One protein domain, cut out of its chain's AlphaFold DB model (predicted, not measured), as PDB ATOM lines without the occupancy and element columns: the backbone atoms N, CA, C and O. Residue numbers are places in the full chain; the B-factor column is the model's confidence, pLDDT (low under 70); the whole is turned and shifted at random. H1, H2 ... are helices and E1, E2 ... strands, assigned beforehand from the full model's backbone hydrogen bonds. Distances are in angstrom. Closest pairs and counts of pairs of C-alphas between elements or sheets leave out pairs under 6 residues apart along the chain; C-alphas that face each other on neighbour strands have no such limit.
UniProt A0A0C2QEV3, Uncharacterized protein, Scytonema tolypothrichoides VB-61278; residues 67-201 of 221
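What this domain is: This is residues 67 to 201 of the 221 residues of an uncharacterized protein of Scytonema tolypothrichoides VB-61278 (UniProt A0A0C2QEV3). One strongly twisted sheet of six strands has a helical hairpin, H2 and H3, packed over one face, while the other face is bare; the short helix H1 only grazes the sheet near the edge strand E1. The printed part has 135 residues with three named helices and six named strands, in the order H1 E1 E2 E3 H2 H3 E4 E5 E6. The sheet's order is E1 E2 E3 E6 E5 E4, antiparallel throughout, and the class is mixed, helices and strands. The whole is compact, with a radius of gyration of the C-alphas of 14.4 A and spans of 44 by 35 by 25 A.

Where its parts are: Find C-alpha 67 at (104.650, 198.463, 193.029), where H1 begins, residues 67 to 71. Next come E1, residues 81 to 86, E2, residues 94 to 103, 24.9 A long with a bend of 54 degrees at residue 97, and E3, residues 106 to 113, 22.2 A. H2, residues 122 to 137, spans 22.1 A; H3, residues 142 to 160, spans 26.6 A from C-alpha 142 at (83.412, 201.524, 196.934). Then look for E4, residues 170 to 174, E5, residues 179 to 186, which bends by 58 degrees at residue 183, and E6, residues 193 to 200, 22.4 A, ending at (96.945, 211.766, 202.072).

How they stand to each other: Begin with the sheet, which holds two meanders, each strand the antiparallel neighbour of the one before: E1 E2 E3 and E4 E5 E6. Within hydrogen-bond range you find N 83 and O 98 between E1 and E2, 2.8 A, and N 101 and O 108 between E2 and E3, 2.9 A. E3 and E6 have N 111 and O 196 at 2.8 A, E6 and E5 have N 182 and O 197 at 2.8 A, and E5 and E4 have N 171 and O 181 at 2.8 A. H2 and H3 lie on the same face, making two layers, helices on one face of a sheet. H2 runs along the strands over E3 and E6, at a height over the sheet of 9.1 A; the closest C-alphas of H2 and E3 are those of Ser 126 and Ser 111, 6.1 A. H3 runs along the strands over E5, at a height over the sheet of 9.8 A; its closest C-alphas to E4 are those of Ile 148 and Phe 173, 5.9 A. H2 and H3 form a helical hairpin and touch, closest at the C-alphas of Leu 127 and Glu 153, 6.4 A, with a shallow tilt of 31 degrees, opposite ways. H1 only grazes the sheet, with residues 68 to 71. In H2 and H3 every O i to N i+4 pair is within hydrogen-bond range; in H1 0 of 1 is, and 2 of 2 O i to N i+3 pairs are.

The domain as a whole: The two C-alphas farthest apart are those of Gln 91 and Thr 176, 44.9 A. The printed part has no cut and no long link. Mean pLDDT of the printed part is 89.2; look at residues 188 to 192 for values under 70.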
ATOM      1  N   TYR A  67     105.545 198.844 194.120       87.44
ATOM      2  CA  TYR A  67     104.650 198.463 193.029       87.44
ATOM      3  C   TYR A  67     104.600 199.507 191.899       87.44
ATOM      4  O   TYR A  67     104.286 199.141 190.766       87.44
ATOM      5  N   LEU A  68     104.959 200.772 192.161       90.25
ATOM      6  CA  LEU A  68     105.020 201.831 191.147       90.25
ATOM      7  C   LEU A  68     106.074 201.552 190.066       90.25
ATOM      8  O   LEU A  68     105.928 202.034 188.944       90.25
ATOM      9  N   ALA A  69     107.076 200.711 190.346       87.88
ATOM     10  CA  ALA A  69     108.013 200.233 189.330       87.88
ATOM     11  C   ALA A  69     107.287 199.540 188.165       87.88
ATOM     12  O   ALA A  69     107.626 199.755 187.004       87.88
ATOM     13  N   LYS A  70     106.227 198.768 188.458       85.19
ATOM     14  CA  LYS A  70     105.406 198.096 187.433       85.19
ATOM     15  C   LYS A  70     104.623 199.082 186.571       85.19
ATOM     16  O   LYS A  70     104.253 198.747 185.457       85.19
ATOM     17  N   ALA A  71     104.383 200.285 187.087       85.44
ATOM     18  CA  ALA A  71     103.728 201.373 186.375       85.44
ATOM     19  C   ALA A  71     104.731 202.288 185.634       85.44
ATOM     20  O   ALA A  71     104.328 203.301 185.063       85.44
ATOM     21  N   GLY A  72     106.025 201.933 185.644       86.38
ATOM     22  CA  GLY A  72     107.106 202.629 184.939       86.38
ATOM     23  C   GLY A  72     107.735 203.798 185.705       86.38
ATOM     24  O   GLY A  72     108.382 204.647 185.097       86.38
ATOM     25  N   PHE A  73     107.554 203.872 187.029       89.69
ATOM     26  CA  PHE A  73     108.236 204.864 187.862       89.69
ATOM     27  C   PHE A  73     109.656 204.412 188.220       89.69
ATOM     28  O   PHE A  73     109.885 203.254 188.568       89.69
ATOM     29  N   THR A  74     110.590 205.360 188.260       89.19
ATOM     30  CA  THR A  74     111.957 205.145 188.751       89.19
ATOM     31  C   THR A  74     112.096 205.686 190.170       89.19
ATOM     32  O   THR A  74     111.770 206.850 190.426       89.19
ATOM     33  N   GLN A  75     112.619 204.878 191.094       89.38
ATOM     34  CA  GLN A  75     112.938 205.337 192.446       89.38
ATOM     35  C   GLN A  75     114.203 206.208 192.440       89.38
ATOM     36  O   GLN A  75     115.193 205.898 191.778       89.38
ATOM     37  N   LYS A  76     114.181 207.307 193.191       88.44
ATOM     38  CA  LYS A  76     115.295 208.239 193.368       88.44
ATOM     39  C   LYS A  76     115.925 208.100 194.760       88.44
ATOM     40  O   LYS A  76     115.260 207.619 195.680       88.44
ATOM     41  N   PRO A  77     117.178 208.562 194.950       85.56
ATOM     42  CA  PRO A  77     117.846 208.528 196.255       85.56
ATOM     43  C   PRO A  77     117.112 209.293 197.365       85.56
ATOM     44  O   PRO A  77     117.255 208.951 198.532       85.56
ATOM     45  N   ASP A  78     116.294 210.295 197.016       85.19
ATOM     46  CA  ASP A  78     115.441 211.034 197.963       85.19
ATOM     47  C   ASP A  78     114.191 210.240 198.409       85.19
ATOM     48  O   ASP A  78     113.322 210.770 199.101       85.19
ATOM     49  N   GLY A  79     114.070 208.978 197.988       87.19
ATOM     50  CA  GLY A  79     112.939 208.100 198.281       87.19
ATOM     51  C   GLY A  79     111.709 208.349 197.405       87.19
ATOM     52  O   GLY A  79     110.707 207.652 197.564       87.19
ATOM     53  N   SER A  80     111.761 209.313 196.481       91.56
ATOM     54  CA  SER A  80     110.656 209.573 195.565       91.56
ATOM     55  C   SER A  80     110.612 208.593 194.396       91.56
ATOM     56  O   SER A  80     111.631 208.082 193.939       91.56
ATOM     57  N   TRP A  81     109.409 208.355 193.890       92.81
ATOM     58  CA  TRP A  81     109.133 207.618 192.667       92.81
ATOM     59  C   TRP A  81     108.758 208.620 191.588       92.81
ATOM     60  O   TRP A  81     107.799 209.377 191.748       92.81
ATOM     61  N   VAL A  82     109.519 208.644 190.497       91.69
ATOM     62  CA  VAL A  82     109.379 209.656 189.449       91.69
ATOM     63  C   VAL A  82     109.035 209.002 188.119       91.69
ATOM     64  O   VAL A  82     109.695 208.060 187.687       91.69
ATOM     65  N   CYS A  83     108.001 209.533 187.479       89.62
ATOM     66  CA  CYS A  83     107.576 209.188 186.134       89.62
ATOM     67  C   CYS A  83     108.082 210.246 185.161       89.62
ATOM     68  O   CYS A  83     107.748 211.426 185.308       89.62
ATOM     69  N   TYR A  84     108.838 209.827 184.152       85.38
ATOM     70  CA  TYR A  84     109.272 210.699 183.070       85.38
ATOM     71  C   TYR A  84     108.506 210.386 181.795       85.38
ATOM     72  O   TYR A  84     108.150 209.239 181.537       85.38
ATOM     73  N   VAL A  85     108.292 211.405 180.974       80.00
ATOM     74  CA  VAL A  85     107.799 211.233 179.608       80.00
ATOM     75  C   VAL A  85     108.664 212.026 178.644       80.00
ATOM     76  O   VAL A  85     109.233 213.063 178.998       80.00
ATOM     77  N   ARG A  86     108.796 211.499 177.428       77.69
ATOM     78  CA  ARG A  86     109.531 212.147 176.347       77.69
ATOM     79  C   ARG A  86     108.729 213.336 175.822       77.69
ATOM     80  O   ARG A  86     107.536 213.216 175.552       77.69
ATOM     81  N   ASP A  87     109.402 214.460 175.627       75.81
ATOM     82  CA  ASP A  87     108.883 215.577 174.848       75.81
ATOM     83  C   ASP A  87     108.893 215.172 173.365       75.81
ATOM     84  O   ASP A  87     109.951 214.959 172.770       75.81
ATOM     85  N   GLN A  88     107.712 215.022 172.764       73.75
ATOM     86  CA  GLN A  88     107.594 214.620 171.358       73.75
ATOM     87  C   GLN A  88     108.090 215.703 170.389       73.75
ATOM     88  O   GLN A  88     108.422 215.400 169.246       73.75
ATOM     89  N   THR A  89     108.176 216.955 170.845       73.50
ATOM     90  CA  THR A  89     108.577 218.106 170.026       73.50
ATOM     91  C   THR A  89     110.082 218.369 170.069       73.50
ATOM     92  O   THR A  89     110.620 219.026 169.177       73.50
ATOM     93  N   LYS A  90     110.789 217.847 171.081       74.81
ATOM     94  CA  LYS A  90     112.226 218.077 171.286       74.81
ATOM     95  C   LYS A  90     112.967 216.758 171.443       74.81
ATOM     96  O   LYS A  90     112.791 216.034 172.420       74.81
ATOM     97  N   GLN A  91     113.861 216.468 170.495       73.75
ATOM     98  CA  GLN A  91     114.681 215.259 170.551       73.75
ATOM     99  C   GLN A  91     115.434 215.164 171.886       73.75
ATOM    100  O   GLN A  91     116.064 216.125 172.323       73.75
ATOM    101  N   LYS A  92     115.382 213.981 172.512       72.06
ATOM    102  CA  LYS A  92     116.086 213.640 173.763       72.06
ATOM    103  C   LYS A  92     115.722 214.500 174.985       72.06
ATOM    104  O   LYS A  92     116.433 214.439 175.986       72.06
ATOM    105  N   ARG A  93     114.629 215.270 174.954       76.69
ATOM    106  CA  ARG A  93     114.121 215.964 176.145       76.69
ATOM    107  C   ARG A  93     113.079 215.097 176.843       76.69
ATOM    108  O   ARG A  93     112.180 214.551 176.210       76.69
ATOM    109  N   TYR A  94     113.204 215.007 178.159       78.62
ATOM    110  CA  TYR A  94     112.242 214.355 179.038       78.62
ATOM    111  C   TYR A  94     111.789 215.358 180.090       78.62
ATOM    112  O   TYR A  94     112.566 216.222 180.501       78.62
ATOM    113  N   TYR A  95     110.550 215.234 180.544       80.56
ATOM    114  CA  TYR A  95     110.050 215.987 181.687       80.56
ATOM    115  C   TYR A  95     109.411 215.051 182.706       80.56
ATOM    116  O   TYR A  95     109.027 213.923 182.395       80.56
ATOM    117  N   THR A  96     109.357 215.513 183.953       87.62
ATOM    118  CA  THR A  96     108.682 214.778 185.024       87.62
ATOM    119  C   THR A  96     107.184 214.939 184.836       87.62
ATOM    120  O   THR A  96     106.691 216.058 184.918       87.62
ATOM    121  N   LEU A  97     106.472 213.841 184.594       90.38
ATOM    122  CA  LEU A  97     105.013 213.838 184.517       90.38
ATOM    123  C   LEU A  97     104.397 213.659 185.902       90.38
ATOM    124  O   LEU A  97     103.492 214.398 186.287       90.38
ATOM    125  N   PHE A  98     104.925 212.696 186.662       93.75
ATOM    126  CA  PHE A  98     104.440 212.363 187.995       93.75
ATOM    127  C   PHE A  98     105.584 212.237 188.996       93.75
ATOM    128  O   PHE A  98     106.662 211.743 188.665       93.75
ATOM    129  N   LYS A  99     105.326 212.626 190.244       94.31
ATOM    130  CA  LYS A  99     106.194 212.335 191.394       94.31
ATOM    131  C   LYS A  99     105.334 211.831 192.541       94.31
ATOM    132  O   LYS A  99     104.353 212.486 192.882       94.31
ATOM    133  N   VAL A 100     105.721 210.715 193.146       95.50
ATOM    134  CA  VAL A 100     105.101 210.163 194.357       95.50
ATOM    135  C   VAL A 100     106.165 210.044 195.438       95.50
ATOM    136  O   VAL A 100     107.254 209.535 195.185       95.50
ATOM    137  N   GLN A 101     105.889 210.532 196.640       93.88
ATOM    138  CA  GLN A 101     106.841 210.497 197.745       93.88
ATOM    139  C   GLN A 101     106.101 210.463 199.075       93.88
ATOM    140  O   GLN A 101     105.024 211.043 199.213       93.88
ATOM    141  N   GLN A 102     106.703 209.817 200.069       91.06
ATOM    142  CA  GLN A 102     106.278 209.970 201.451       91.06
ATOM    143  C   GLN A 102     107.056 211.125 202.090       91.06
ATOM    144  O   GLN A 102     108.285 211.127 202.077       91.06
ATOM    145  N   VAL A 103     106.348 212.106 202.647       88.81
ATOM    146  CA  VAL A 103     106.939 213.272 203.315       88.81
ATOM    147  C   VAL A 103     106.254 213.448 204.662       88.81
ATOM    148  O   VAL A 103     105.043 213.635 204.717       88.81
ATOM    149  N   ASN A 104     107.021 213.385 205.754       87.94
ATOM    150  CA  ASN A 104     106.508 213.524 207.125       87.94
ATOM    151  C   ASN A 104     105.306 212.605 207.425       87.94
ATOM    152  O   ASN A 104     104.320 213.029 208.018       87.94
ATOM    153  N   GLY A 105     105.364 211.353 206.961       85.81
ATOM    154  CA  GLY A 105     104.285 210.372 207.125       85.81
ATOM    155  C   GLY A 105     103.132 210.499 206.121       85.81
ATOM    156  O   GLY A 105     102.424 209.520 205.916       85.81
ATOM    157  N   ALA A 106     102.987 211.637 205.437       91.38
ATOM    158  CA  ALA A 106     101.967 211.838 204.413       91.38
ATOM    159  C   ALA A 106     102.407 211.276 203.057       91.38
ATOM    160  O   ALA A 106     103.559 211.441 202.647       91.38
ATOM    161  N   LEU A 107     101.476 210.664 202.327       94.94
ATOM    162  CA  LEU A 107     101.678 210.284 200.934       94.94
ATOM    163  C   LEU A 107     101.330 211.471 200.035       94.94
ATOM    164  O   LEU A 107     100.195 211.948 200.037       94.94
ATOM    165  N   VAL A 108     102.304 211.938 199.257       95.69
ATOM    166  CA  VAL A 108     102.159 213.071 198.341       95.69
ATOM    167  C   VAL A 108     102.369 212.586 196.916       95.69
ATOM    168  O   VAL A 108     103.402 211.991 196.607       95.69
ATOM    169  N   ALA A 109     101.413 212.867 196.035       96.94
ATOM    170  CA  ALA A 109     101.519 212.562 194.615       96.94
ATOM    171  C   ALA A 109     101.161 213.776 193.769       96.94
ATOM    172  O   ALA A 109     100.132 214.408 193.987       96.94
ATOM    173  N   SER A 110     102.023 214.104 192.812       96.25
ATOM    174  CA  SER A 110     101.892 215.287 191.960       96.25
ATOM    175  C   SER A 110     101.847 214.902 190.490       96.25
ATOM    176  O   SER A 110     102.656 214.085 190.053       96.25
ATOM    177  N   SER A 111     100.937 215.532 189.749       95.81
ATOM    178  CA  SER A 111     100.874 215.580 188.288       95.81
ATOM    179  C   SER A 111     101.319 216.959 187.824       95.81
ATOM    180  O   SER A 111     100.690 217.958 188.176       95.81
ATOM    181  N   PHE A 112     102.432 217.018 187.095       93.44
ATOM    182  CA  PHE A 112     103.065 218.267 186.668       93.44
ATOM    183  C   PHE A 112     102.549 218.692 185.302       93.44
ATOM    184  O   PHE A 112     102.537 217.900 184.364       93.44
ATOM    185  N   LEU A 113     102.148 219.951 185.189       90.31
ATOM    186  CA  LEU A 113     101.616 220.525 183.962       90.31
ATOM    187  C   LEU A 113     102.725 221.311 183.262       90.31
ATOM    188  O   LEU A 113     103.348 222.192 183.865       90.31
ATOM    189  N   GLU A 114     102.948 221.033 181.978       80.31
ATOM    190  CA  GLU A 114     103.877 221.825 181.174       80.31
ATOM    191  C   GLU A 114     103.234 223.186 180.892       80.31
ATOM    192  O   GLU A 114     102.176 223.280 180.271       80.31
ATOM    193  N   ASN A 115     103.846 224.257 181.406       77.69
ATOM    194  CA  ASN A 115     103.340 225.629 181.279       77.69
ATOM    195  C   ASN A 115     101.873 225.792 181.721       77.69
ATOM    196  O   ASN A 115     101.113 226.549 181.122       77.69
ATOM    197  N   GLY A 116     101.450 225.056 182.752       82.31
ATOM    198  CA  GLY A 116     100.073 225.122 183.252       82.31
ATOM    199  C   GLY A 116      99.036 224.399 182.398       82.31
ATOM    200  O   GLY A 116      97.849 224.499 182.694       82.31
ATOM    201  N   THR A 117      99.469 223.649 181.383       85.31
ATOM    202  CA  THR A 117      98.597 222.855 180.514       85.31
ATOM    203  C   THR A 117      98.821 221.362 180.755       85.31
ATOM    204  O   THR A 117      99.952 220.902 180.905       85.31
ATOM    205  N   LEU A 118      97.730 220.594 180.808       87.38
ATOM    206  CA  LEU A 118      97.787 219.131 180.807       87.38
ATOM    207  C   LEU A 118      98.098 218.644 179.390       87.38
ATOM    208  O   LEU A 118      97.415 219.039 178.444       87.38
ATOM    209  N   ALA A 119      99.086 217.762 179.250       83.56
ATOM    210  CA  ALA A 119      99.332 217.066 177.992       83.56
ATOM    211  C   ALA A 119      98.133 216.178 177.608       83.56
ATOM    212  O   ALA A 119      97.297 215.821 178.446       83.56
ATOM    213  N   GLU A 120      98.050 215.792 176.336       83.06
ATOM    214  CA  GLU A 120      97.000 214.891 175.859       83.06
ATOM    215  C   GLU A 120      96.991 213.573 176.659       83.06
ATOM    216  O   GLU A 120      98.029 212.947 176.884       83.06
ATOM    217  N   GLY A 121      95.811 213.185 177.155       86.81
ATOM    218  CA  GLY A 121      95.614 212.000 177.996       86.81
ATOM    219  C   GLY A 121      96.200 212.088 179.414       86.81
ATOM    220  O   GLY A 121      96.064 211.140 180.192       86.81
ATOM    221  N   GLN A 122      96.852 213.196 179.789       89.94
ATOM    222  CA  GLN A 122      97.394 213.371 181.139       89.94
ATOM    223  C   GLN A 122      96.289 213.484 182.192       89.94
ATOM    224  O   GLN A 122      96.502 213.063 183.325       89.94
ATOM    225  N   ASP A 123      95.124 214.028 181.850       93.31
ATOM    226  CA  ASP A 123      93.953 214.080 182.730       93.31
ATOM    227  C   ASP A 123      93.538 212.680 183.205       93.31
ATOM    228  O   ASP A 123      93.510 212.428 184.412       93.31
ATOM    229  N   ALA A 124      93.328 211.753 182.268       93.38
ATOM    230  CA  ALA A 124      92.985 210.365 182.570       93.38
ATOM    231  C   ALA A 124      94.088 209.660 183.380       93.38
ATOM    232  O   ALA A 124      93.802 209.054 184.412       93.38
ATOM    233  N   ARG A 125      95.360 209.810 182.979       93.00
ATOM    234  CA  ARG A 125      96.508 209.214 183.694       93.00
ATOM    235  C   ARG A 125      96.696 209.792 185.100       93.00
ATOM    236  O   ARG A 125      97.095 209.076 186.012       93.00
ATOM    237  N   SER A 126      96.407 211.081 185.293       95.81
ATOM    238  CA  SER A 126      96.458 211.722 186.615       95.81
ATOM    239  C   SER A 126      95.385 211.145 187.529       95.81
ATOM    240  O   SER A 126      95.684 210.783 188.665       95.81
ATOM    241  N   LEU A 127      94.153 211.017 187.023       97.25
ATOM    242  CA  LEU A 127      93.052 210.413 187.768       97.25
ATOM    243  C   LEU A 127      93.359 208.953 188.121       97.25
ATOM    244  O   LEU A 127      93.192 208.561 189.272       97.25
ATOM    245  N   GLU A 128      93.865 208.167 187.169       95.56
ATOM    246  CA  GLU A 128      94.252 206.771 187.392       95.56
ATOM    247  C   GLU A 128      95.336 206.641 188.472       95.56
ATOM    248  O   GLU A 128      95.186 205.842 189.400       95.56
ATOM    249  N   LEU A 129      96.394 207.460 188.416       96.31
ATOM    250  CA  LEU A 129      97.432 207.482 189.448       96.31
ATOM    251  C   LEU A 129      96.844 207.806 190.826       96.31
ATOM    252  O   LEU A 129      97.110 207.095 191.797       96.31
ATOM    253  N   PHE A 130      96.051 208.873 190.924       97.56
ATOM    254  CA  PHE A 130      95.474 209.310 192.193       97.56
ATOM    255  C   PHE A 130      94.531 208.256 192.774       97.56
ATOM    256  O   PHE A 130      94.663 207.904 193.945       97.56
ATOM    257  N   MET A 131      93.647 207.684 191.955       96.69
ATOM    258  CA  MET A 131      92.733 206.631 192.394       96.69
ATOM    259  C   MET A 131      93.464 205.340 192.769       96.69
ATOM    260  O   MET A 131      93.072 204.683 193.733       96.69
ATOM    261  N   SER A 132      94.554 204.999 192.078       94.38
ATOM    262  CA  SER A 132      95.410 203.866 192.445       94.38
ATOM    263  C   SER A 132      96.020 204.057 193.835       94.38
ATOM    264  O   SER A 132      95.946 203.160 194.674       94.38
ATOM    265  N   LEU A 133      96.561 205.240 194.135       94.81
ATOM    266  CA  LEU A 133      97.117 205.538 195.459       94.81
ATOM    267  C   LEU A 133      96.031 205.519 196.540       94.81
ATOM    268  O   LEU A 133      96.218 204.906 197.586       94.81
ATOM    269  N   ILE A 134      94.871 206.117 196.272       94.38
ATOM    270  CA  ILE A 134      93.741 206.124 197.208       94.38
ATOM    271  C   ILE A 134      93.276 204.694 197.493       94.38
ATOM    272  O   ILE A 134      93.092 204.327 198.651       94.38
ATOM    273  N   SER A 135      93.174 203.842 196.473       92.31
ATOM    274  CA  SER A 135      92.798 202.438 196.655       92.31
ATOM    275  C   SER A 135      93.812 201.635 197.476       92.31
ATOM    276  O   SER A 135      93.409 200.684 198.141       92.31
ATOM    277  N   ASN A 136      95.104 201.967 197.402       91.00
ATOM    278  CA  ASN A 136      96.164 201.236 198.106       91.00
ATOM    279  C   ASN A 136      96.418 201.755 199.532       91.00
ATOM    280  O   ASN A 136      96.885 200.994 200.377       91.00
ATOM    281  N   TYR A 137      96.116 203.028 199.805       90.81
ATOM    282  CA  TYR A 137      96.550 203.716 201.028       90.81
ATOM    283  C   TYR A 137      95.419 204.356 201.840       90.81
ATOM    284  O   TYR A 137      95.682 205.127 202.760       90.81
ATOM    285  N   THR A 138      94.156 204.064 201.532       90.38
ATOM    286  CA  THR A 138      93.002 204.552 202.306       90.38
ATOM    287  C   THR A 138      92.017 203.423 202.594       90.38
ATOM    288  O   THR A 138      91.976 202.428 201.867       90.38
ATOM    289  N   SER A 139      91.168 203.596 203.612       87.31
ATOM    290  CA  SER A 139      90.022 202.708 203.872       87.31
ATOM    291  C   SER A 139      88.774 203.066 203.064       87.31
ATOM    292  O   SER A 139      87.696 202.574 203.393       87.31
ATOM    293  N   ALA A 140      88.878 203.939 202.055       88.31
ATOM    294  CA  ALA A 140      87.728 204.360 201.264       88.31
ATOM    295  C   ALA A 140      87.007 203.128 200.698       88.31
ATOM    296  O   ALA A 140      87.617 202.313 199.992       88.31
ATOM    297  N   ASN A 141      85.721 202.980 201.018       89.69
ATOM    298  CA  ASN A 141      84.893 201.906 200.475       89.69
ATOM    299  C   ASN A 141      84.521 202.207 199.007       89.69
ATOM    300  O   ASN A 141      84.915 203.228 198.447       89.69
ATOM    301  N   GLN A 142      83.770 201.325 198.344       90.75
ATOM    302  CA  GLN A 142      83.412 201.524 196.934       90.75
ATOM    303  C   GLN A 142      82.615 202.820 196.683       90.75
ATOM    304  O   GLN A 142      82.864 203.499 195.687       90.75
ATOM    305  N   GLY A 143      81.688 203.174 197.578       89.56
ATOM    306  CA  GLY A 143      80.917 204.415 197.494       89.56
ATOM    307  C   GLY A 143      81.801 205.648 197.677       89.56
ATOM    308  O   GLY A 143      81.749 206.563 196.854       89.56
ATOM    309  N   ASP A 144      82.680 205.624 198.683       91.44
ATOM    310  CA  ASP A 144      83.656 206.694 198.923       91.44
ATOM    311  C   ASP A 144      84.562 206.879 197.701       91.44
ATOM    312  O   ASP A 144      84.743 207.992 197.216       91.44
ATOM    313  N   ARG A 145      85.084 205.777 197.144       94.00
ATOM    314  CA  ARG A 145      85.954 205.794 195.959       94.00
ATOM    315  C   ARG A 145      85.259 206.405 194.749       94.00
ATOM    316  O   ARG A 145      85.895 207.177 194.041       94.00
ATOM    317  N   GLN A 146      83.979 206.108 194.519       95.94
ATOM    318  CA  GLN A 146      83.235 206.716 193.413       95.94
ATOM    319  C   GLN A 146      83.046 208.224 193.621       95.94
ATOM    320  O   GLN A 146      83.231 209.001 192.685       95.94
ATOM    321  N   GLY A 147      82.712 208.648 194.844       95.81
ATOM    322  CA  GLY A 147      82.590 210.067 195.184       95.81
ATOM    323  C   GLY A 147      83.908 210.820 195.000       95.81
ATOM    324  O   GLY A 147      83.943 211.862 194.347       95.81
ATOM    325  N   ILE A 148      85.004 210.246 195.502       96.94
ATOM    326  CA  ILE A 148      86.364 210.771 195.357       96.94
ATOM    327  C   ILE A 148      86.773 210.838 193.881       96.94
ATOM    328  O   ILE A 148      87.304 211.858 193.446       96.94
ATOM    329  N   GLN A 149      86.499 209.793 193.094       97.69
ATOM    330  CA  GLN A 149      86.801 209.775 191.664       97.69
ATOM    331  C   GLN A 149      86.083 210.916 190.939       97.69
ATOM    332  O   GLN A 149      86.741 211.706 190.265       97.69
ATOM    333  N   ASN A 150      84.767 211.050 191.129       97.56
ATOM    334  CA  ASN A 150      83.970 212.113 190.506       97.56
ATOM    335  C   ASN A 150      84.480 213.506 190.908       97.56
ATOM    336  O   ASN A 150      84.515 214.432 190.092       97.56
ATOM    337  N   TYR A 151      84.883 213.656 192.172       97.62
ATOM    338  CA  TYR A 151      85.443 214.893 192.699       97.62
ATOM    339  C   TYR A 151      86.775 215.250 192.025       97.62
ATOM    340  O   TYR A 151      86.938 216.364 191.525       97.62
ATOM    341  N   LEU A 152      87.721 214.308 191.983       98.25
ATOM    342  CA  LEU A 152      89.041 214.517 191.388       98.25
ATOM    343  C   LEU A 152      88.954 214.734 189.876       98.25
ATOM    344  O   LEU A 152      89.628 215.620 189.353       98.25
ATOM    345  N   GLU A 153      88.096 213.990 189.182       98.00
ATOM    346  CA  GLU A 153      87.825 214.178 187.756       98.00
ATOM    347  C   GLU A 153      87.296 215.592 187.475       98.00
ATOM    348  O   GLU A 153      87.814 216.298 186.605       98.00
ATOM    349  N   SER A 154      86.330 216.056 188.276       98.00
ATOM    350  CA  SER A 154      85.800 217.420 188.183       98.00
ATOM    351  C   SER A 154      86.884 218.466 188.451       98.00
ATOM    352  O   SER A 154      87.004 219.434 187.700       98.00
ATOM    353  N   PHE A 155      87.708 218.268 189.483       97.56
ATOM    354  CA  PHE A 155      88.809 219.173 189.811       97.56
ATOM    355  C   PHE A 155      89.821 219.282 188.661       97.56
ATOM    356  O   PHE A 155      90.148 220.390 188.233       97.56
ATOM    357  N   ILE A 156      90.274 218.147 188.116       97.69
ATOM    358  CA  ILE A 156      91.202 218.093 186.975       97.69
ATOM    359  C   ILE A 156      90.587 218.793 185.756       97.69
ATOM    360  O   ILE A 156      91.260 219.589 185.102       97.69
ATOM    361  N   SER A 157      89.302 218.560 185.481       96.94
ATOM    362  CA  SER A 157      88.580 219.216 184.387       96.94
ATOM    363  C   SER A 157      88.511 220.736 184.567       96.94
ATOM    364  O   SER A 157      88.743 221.486 183.617       96.94
ATOM    365  N   LEU A 158      88.267 221.226 185.786       96.00
ATOM    366  CA  LEU A 158      88.261 222.662 186.074       96.00
ATOM    367  C   LEU A 158      89.655 223.293 185.947       96.00
ATOM    368  O   LEU A 158      89.758 224.414 185.446       96.00
ATOM    369  N   VAL A 159      90.720 222.584 186.339       95.31
ATOM    370  CA  VAL A 159      92.106 223.019 186.090       95.31
ATOM    371  C   VAL A 159      92.381 223.084 184.585       95.31
ATOM    372  O   VAL A 159      92.850 224.112 184.104       95.31
ATOM    373  N   LYS A 160      92.008 222.046 183.821       94.31
ATOM    374  CA  LYS A 160      92.135 221.998 182.352       94.31
ATOM    375  C   LYS A 160      91.417 223.164 181.663       94.31
ATOM    376  O   LYS A 160      91.905 223.691 180.672       94.31
ATOM    377  N   GLN A 161      90.267 223.572 182.197       94.00
ATOM    378  CA  GLN A 161      89.466 224.697 181.701       94.00
ATOM    379  C   GLN A 161      89.961 226.073 182.187       94.00
ATOM    380  O   GLN A 161      89.333 227.082 181.871       94.00
ATOM    381  N   GLY A 162      91.023 226.138 183.000       92.50
ATOM    382  CA  GLY A 162      91.529 227.389 183.577       92.50
ATOM    383  C   GLY A 162      90.613 228.017 184.636       92.50
ATOM    384  O   GLY A 162      90.785 229.181 184.990       92.50
ATOM    385  N   LYS A 163      89.633 227.266 185.156       94.00
ATOM    386  CA  LYS A 163      88.649 227.743 186.146       94.00
ATOM    387  C   LYS A 163      89.148 227.657 187.588       94.00
ATOM    388  O   LYS A 163      88.536 228.240 188.479       94.00
ATOM    389  N   VAL A 164      90.246 226.940 187.824       92.75
ATOM    390  CA  VAL A 164      90.929 226.870 189.121       92.75
ATOM    391  C   VAL A 164      92.309 227.510 188.967       92.75
ATOM    392  O   VAL A 164      93.160 226.940 188.283       92.75
ATOM    393  N   PRO A 165      92.560 228.684 189.576       91.94
ATOM    394  CA  PRO A 165      93.871 229.312 189.520       91.94
ATOM    395  C   PRO A 165      94.873 228.587 190.435       91.94
ATOM    396  O   PRO A 165      94.485 228.075 191.495       91.94
ATOM    397  N   PRO A 166      96.170 228.566 190.078       92.81
ATOM    398  CA  PRO A 166      97.199 228.027 190.955       92.81
ATOM    399  C   PRO A 166      97.311 228.925 192.191       92.81
ATOM    400  O   PRO A 166      97.626 230.108 192.085       92.81
ATOM    401  N   SER A 167      97.010 228.380 193.369       91.38
ATOM    402  CA  SER A 167      96.913 229.174 194.607       91.38
ATOM    403  C   SER A 167      97.455 228.474 195.849       91.38
ATOM    404  O   SER A 167      97.551 229.099 196.901       91.38
ATOM    405  N   GLY A 168      97.778 227.178 195.769       87.50
ATOM    406  CA  GLY A 168      98.170 226.402 196.950       87.50
ATOM    407  C   GLY A 168      97.006 226.072 197.890       87.50
ATOM    408  O   GLY A 168      97.202 225.368 198.878       87.50
ATOM    409  N   ARG A 169      95.782 226.538 197.599       92.81
ATOM    410  CA  ARG A 169      94.593 226.187 198.380       92.81
ATOM    411  C   ARG A 169      94.315 224.689 198.242       92.81
ATOM    412  O   ARG A 169      94.147 224.184 197.134       92.81
ATOM    413  N   GLY A 170      94.257 224.007 199.384       93.19
ATOM    414  CA  GLY A 170      93.858 222.606 199.475       93.19
ATOM    415  C   GLY A 170      92.349 222.451 199.554       93.19
ATOM    416  O   GLY A 170      91.677 223.194 200.270       93.19
ATOM    417  N   TYR A 171      91.835 221.463 198.833       94.56
ATOM    418  CA  TYR A 171      90.430 221.099 198.824       94.56
ATOM    419  C   TYR A 171      90.277 219.651 199.271       94.56
ATOM    420  O   TYR A 171      90.868 218.743 198.687       94.56
ATOM    421  N   LEU A 172      89.517 219.445 200.341       93.69
ATOM    422  CA  LEU A 172      89.342 218.135 200.950       93.69
ATOM    423  C   LEU A 172      88.454 217.247 200.067       93.69
ATOM    424  O   LEU A 172      87.360 217.663 199.692       93.69
ATOM    425  N   PHE A 173      88.911 216.029 199.778       92.44
ATOM    426  CA  PHE A 173      88.139 215.004 199.067       92.44
ATOM    427  C   PHE A 173      87.871 213.757 199.923       92.44
ATOM    428  O   PHE A 173      86.962 212.998 199.608       92.44
ATOM    429  N   ASP A 174      88.632 213.539 201.003       87.44
ATOM    430  CA  ASP A 174      88.441 212.423 201.937       87.44
ATOM    431  C   ASP A 174      88.667 212.891 203.381       87.44
ATOM    432  O   ASP A 174      89.761 213.321 203.753       87.44
ATOM    433  N   LEU A 175      87.632 212.793 204.216       82.31
ATOM    434  CA  LEU A 175      87.700 213.146 205.635       82.31
ATOM    435  C   LEU A 175      88.495 212.124 206.456       82.31
ATOM    436  O   LEU A 175      89.231 212.518 207.360       82.31
ATOM    437  N   THR A 176      88.375 210.835 206.134       84.75
ATOM    438  CA  THR A 176      88.934 209.734 206.929       84.75
ATOM    439  C   THR A 176      90.451 209.719 206.832       84.75
ATOM    440  O   THR A 176      91.145 209.732 207.847       84.75
ATOM    441  N   SER A 177      90.983 209.777 205.610       83.62
ATOM    442  CA  SER A 177      92.437 209.804 205.379       83.62
ATOM    443  C   SER A 177      93.016 211.223 205.389       83.62
ATOM    444  O   SER A 177      94.216 211.410 205.160       83.62
ATOM    445  N   ARG A 178      92.159 212.229 205.637       88.56
ATOM    446  CA  ARG A 178      92.445 213.667 205.509       88.56
ATOM    447  C   ARG A 178      93.062 214.003 204.146       88.56
ATOM    448  O   ARG A 178      94.055 214.721 204.063       88.56
ATOM    449  N   GLY A 179      92.484 213.425 203.095       93.31
ATOM    450  CA  GLY A 179      92.917 213.563 201.714       93.31
ATOM    451  C   GLY A 179      92.494 214.902 201.122       93.31
ATOM    452  O   GLY A 179      91.305 215.230 201.124       93.31
ATOM    453  N   PHE A 180      93.446 215.671 200.599       96.00
ATOM    454  CA  PHE A 180      93.166 216.927 199.909       96.00
ATOM    455  C   PHE A 180      93.915 217.039 198.584       96.00
ATOM    456  O   PHE A 180      95.004 216.489 198.421       96.00
ATOM    457  N   VAL A 181      93.323 217.765 197.636       97.94
ATOM    458  CA  VAL A 181      93.918 218.106 196.341       97.94
ATOM    459  C   VAL A 181      94.250 219.594 196.295       97.94
ATOM    460  O   VAL A 181      93.501 220.427 196.803       97.94
ATOM    461  N   VAL A 182      95.387 219.936 195.705       96.56
ATOM    462  CA  VAL A 182      95.881 221.305 195.538       96.56
ATOM    463  C   VAL A 182      96.256 221.509 194.080       96.56
ATOM    464  O   VAL A 182      96.837 220.621 193.461       96.56
ATOM    465  N   TYR A 183      95.987 222.702 193.552       96.56
ATOM    466  CA  TYR A 183      96.639 223.196 192.344       96.56
ATOM    467  C   TYR A 183      97.552 224.373 192.704       96.56
ATOM    468  O   TYR A 183      97.103 225.377 193.270       96.56
ATOM    469  N   GLN A 184      98.849 224.238 192.429       94.44
ATOM    470  CA  GLN A 184      99.858 225.212 192.852       94.44
ATOM    471  C   GLN A 184     100.951 225.422 191.813       94.44
ATOM    472  O   GLN A 184     101.280 224.518 191.046       94.44
ATOM    473  N   SER A 185     101.544 226.614 191.835       91.31
ATOM    474  CA  SER A 185     102.788 226.899 191.126       91.31
ATOM    475  C   SER A 185     103.970 226.266 191.852       91.31
ATOM    476  O   SER A 185     104.048 226.289 193.079       91.31
ATOM    477  N   ILE A 186     104.906 225.725 191.083       85.06
ATOM    478  CA  ILE A 186     106.162 225.172 191.572       85.06
ATOM    479  C   ILE A 186     107.269 226.089 191.079       85.06
ATOM    480  O   ILE A 186     107.513 226.209 189.879       85.06
ATOM    481  N   THR A 187     107.891 226.778 192.029       72.12
ATOM    482  CA  THR A 187     108.935 227.782 191.789       72.12
ATOM    483  C   THR A 187     110.288 227.370 192.365       72.12
ATOM    484  O   THR A 187     111.274 228.074 192.172       72.12
ATOM    485  N   GLN A 188     110.352 226.236 193.070       59.81
ATOM    486  CA  GLN A 188     111.548 225.762 193.761       59.81
ATOM    487  C   GLN A 188     112.070 224.454 193.157       59.81
ATOM    488  O   GLN A 188     111.311 223.520 192.899       59.81
ATOM    489  N   GLY A 189     113.393 224.374 192.992       60.56
ATOM    490  CA  GLY A 189     114.090 223.210 192.438       60.56
ATOM    491  C   GLY A 189     114.216 223.234 190.909       60.56
ATOM    492  O   GLY A 189     114.116 224.279 190.275       60.56
ATOM    493  N   GLN A 190     114.470 222.064 190.315       56.56
ATOM    494  CA  GLN A 190     114.612 221.892 188.856       56.56
ATOM    495  C   GLN A 190     113.265 221.823 188.113       56.56
ATOM    496  O   GLN A 190     113.241 221.805 186.885       56.56
ATOM    497  N   LEU A 191     112.151 221.756 188.846       65.19
ATOM    498  CA  LEU A 191     110.804 221.698 188.289       65.19
ATOM    499  C   LEU A 191     110.180 223.088 188.402       65.19
ATOM    500  O   LEU A 191     109.964 223.581 189.504       65.19
ATOM    501  N   GLN A 192     109.914 223.714 187.259       67.50
ATOM    502  CA  GLN A 192     109.204 224.988 187.166       67.50
ATOM    503  C   GLN A 192     107.885 224.759 186.432       67.50
ATOM    504  O   GLN A 192     107.861 224.050 185.426       67.50
ATOM    505  N   GLY A 193     106.789 225.331 186.930       84.94
ATOM    506  CA  GLY A 193     105.470 225.196 186.306       84.94
ATOM    507  C   GLY A 193     104.349 225.162 187.332       84.94
ATOM    508  O   GLY A 193     104.397 225.870 188.338       84.94
ATOM    509  N   THR A 194     103.340 224.331 187.093       92.88
ATOM    510  CA  THR A 194     102.270 224.066 188.061       92.88
ATOM    511  C   THR A 194     102.066 222.566 188.235       92.88
ATOM    512  O   THR A 194     102.489 221.763 187.403       92.88
ATOM    513  N   ALA A 195     101.432 222.172 189.336       95.44
ATOM    514  CA  ALA A 195     101.064 220.786 189.568       95.44
ATOM    515  C   ALA A 195      99.710 220.666 190.255       95.44
ATOM    516  O   ALA A 195      99.357 221.484 191.110       95.44
ATOM    517  N   ILE A 196      98.992 219.606 189.891       97.69
ATOM    518  CA  ILE A 196      97.881 219.073 190.673       97.69
ATOM    519  C   ILE A 196      98.474 218.049 191.634       97.69
ATOM    520  O   ILE A 196      99.074 217.065 191.199       97.69
ATOM    521  N   THR A 197      98.314 218.269 192.932       97.38
ATOM    522  CA  THR A 197      98.910 217.438 193.976       97.38
ATOM    523  C   THR A 197      97.829 216.915 194.903       97.38
ATOM    524  O   THR A 197      97.073 217.708 195.457       97.38
ATOM    525  N   ILE A 198      97.786 215.600 195.119       97.69
ATOM    526  CA  ILE A 198      97.054 215.015 196.243       97.69
ATOM    527  C   ILE A 198      97.999 214.798 197.426       97.69
ATOM    528  O   ILE A 198      99.166 214.434 197.255       97.69
ATOM    529  N   ASN A 199      97.480 215.004 198.628       95.94
ATOM    530  CA  ASN A 199      98.138 214.676 199.883       95.94
ATOM    531  C   ASN A 199      97.182 213.833 200.724       95.94
ATOM    532  O   ASN A 199      96.044 214.237 200.954       95.94
ATOM    533  N   ILE A 200      97.651 212.669 201.166       93.88
ATOM    534  CA  ILE A 200      96.945 211.766 202.072       93.88
ATOM    535  C   ILE A 200      97.750 211.751 203.369       93.88
ATOM    536  O   ILE A 200      98.822 211.150 203.435       93.88
ATOM    537  N   THR A 201      97.266 212.472 204.382       87.81
ATOM    538  CA  THR A 201      98.026 212.734 205.616       87.81
ATOM    539  C   THR A 201      98.000 211.562 206.598       87.81
ATOM    540  O   THR A 201      98.934 211.406 207.377       87.81
TER     541      THR A 201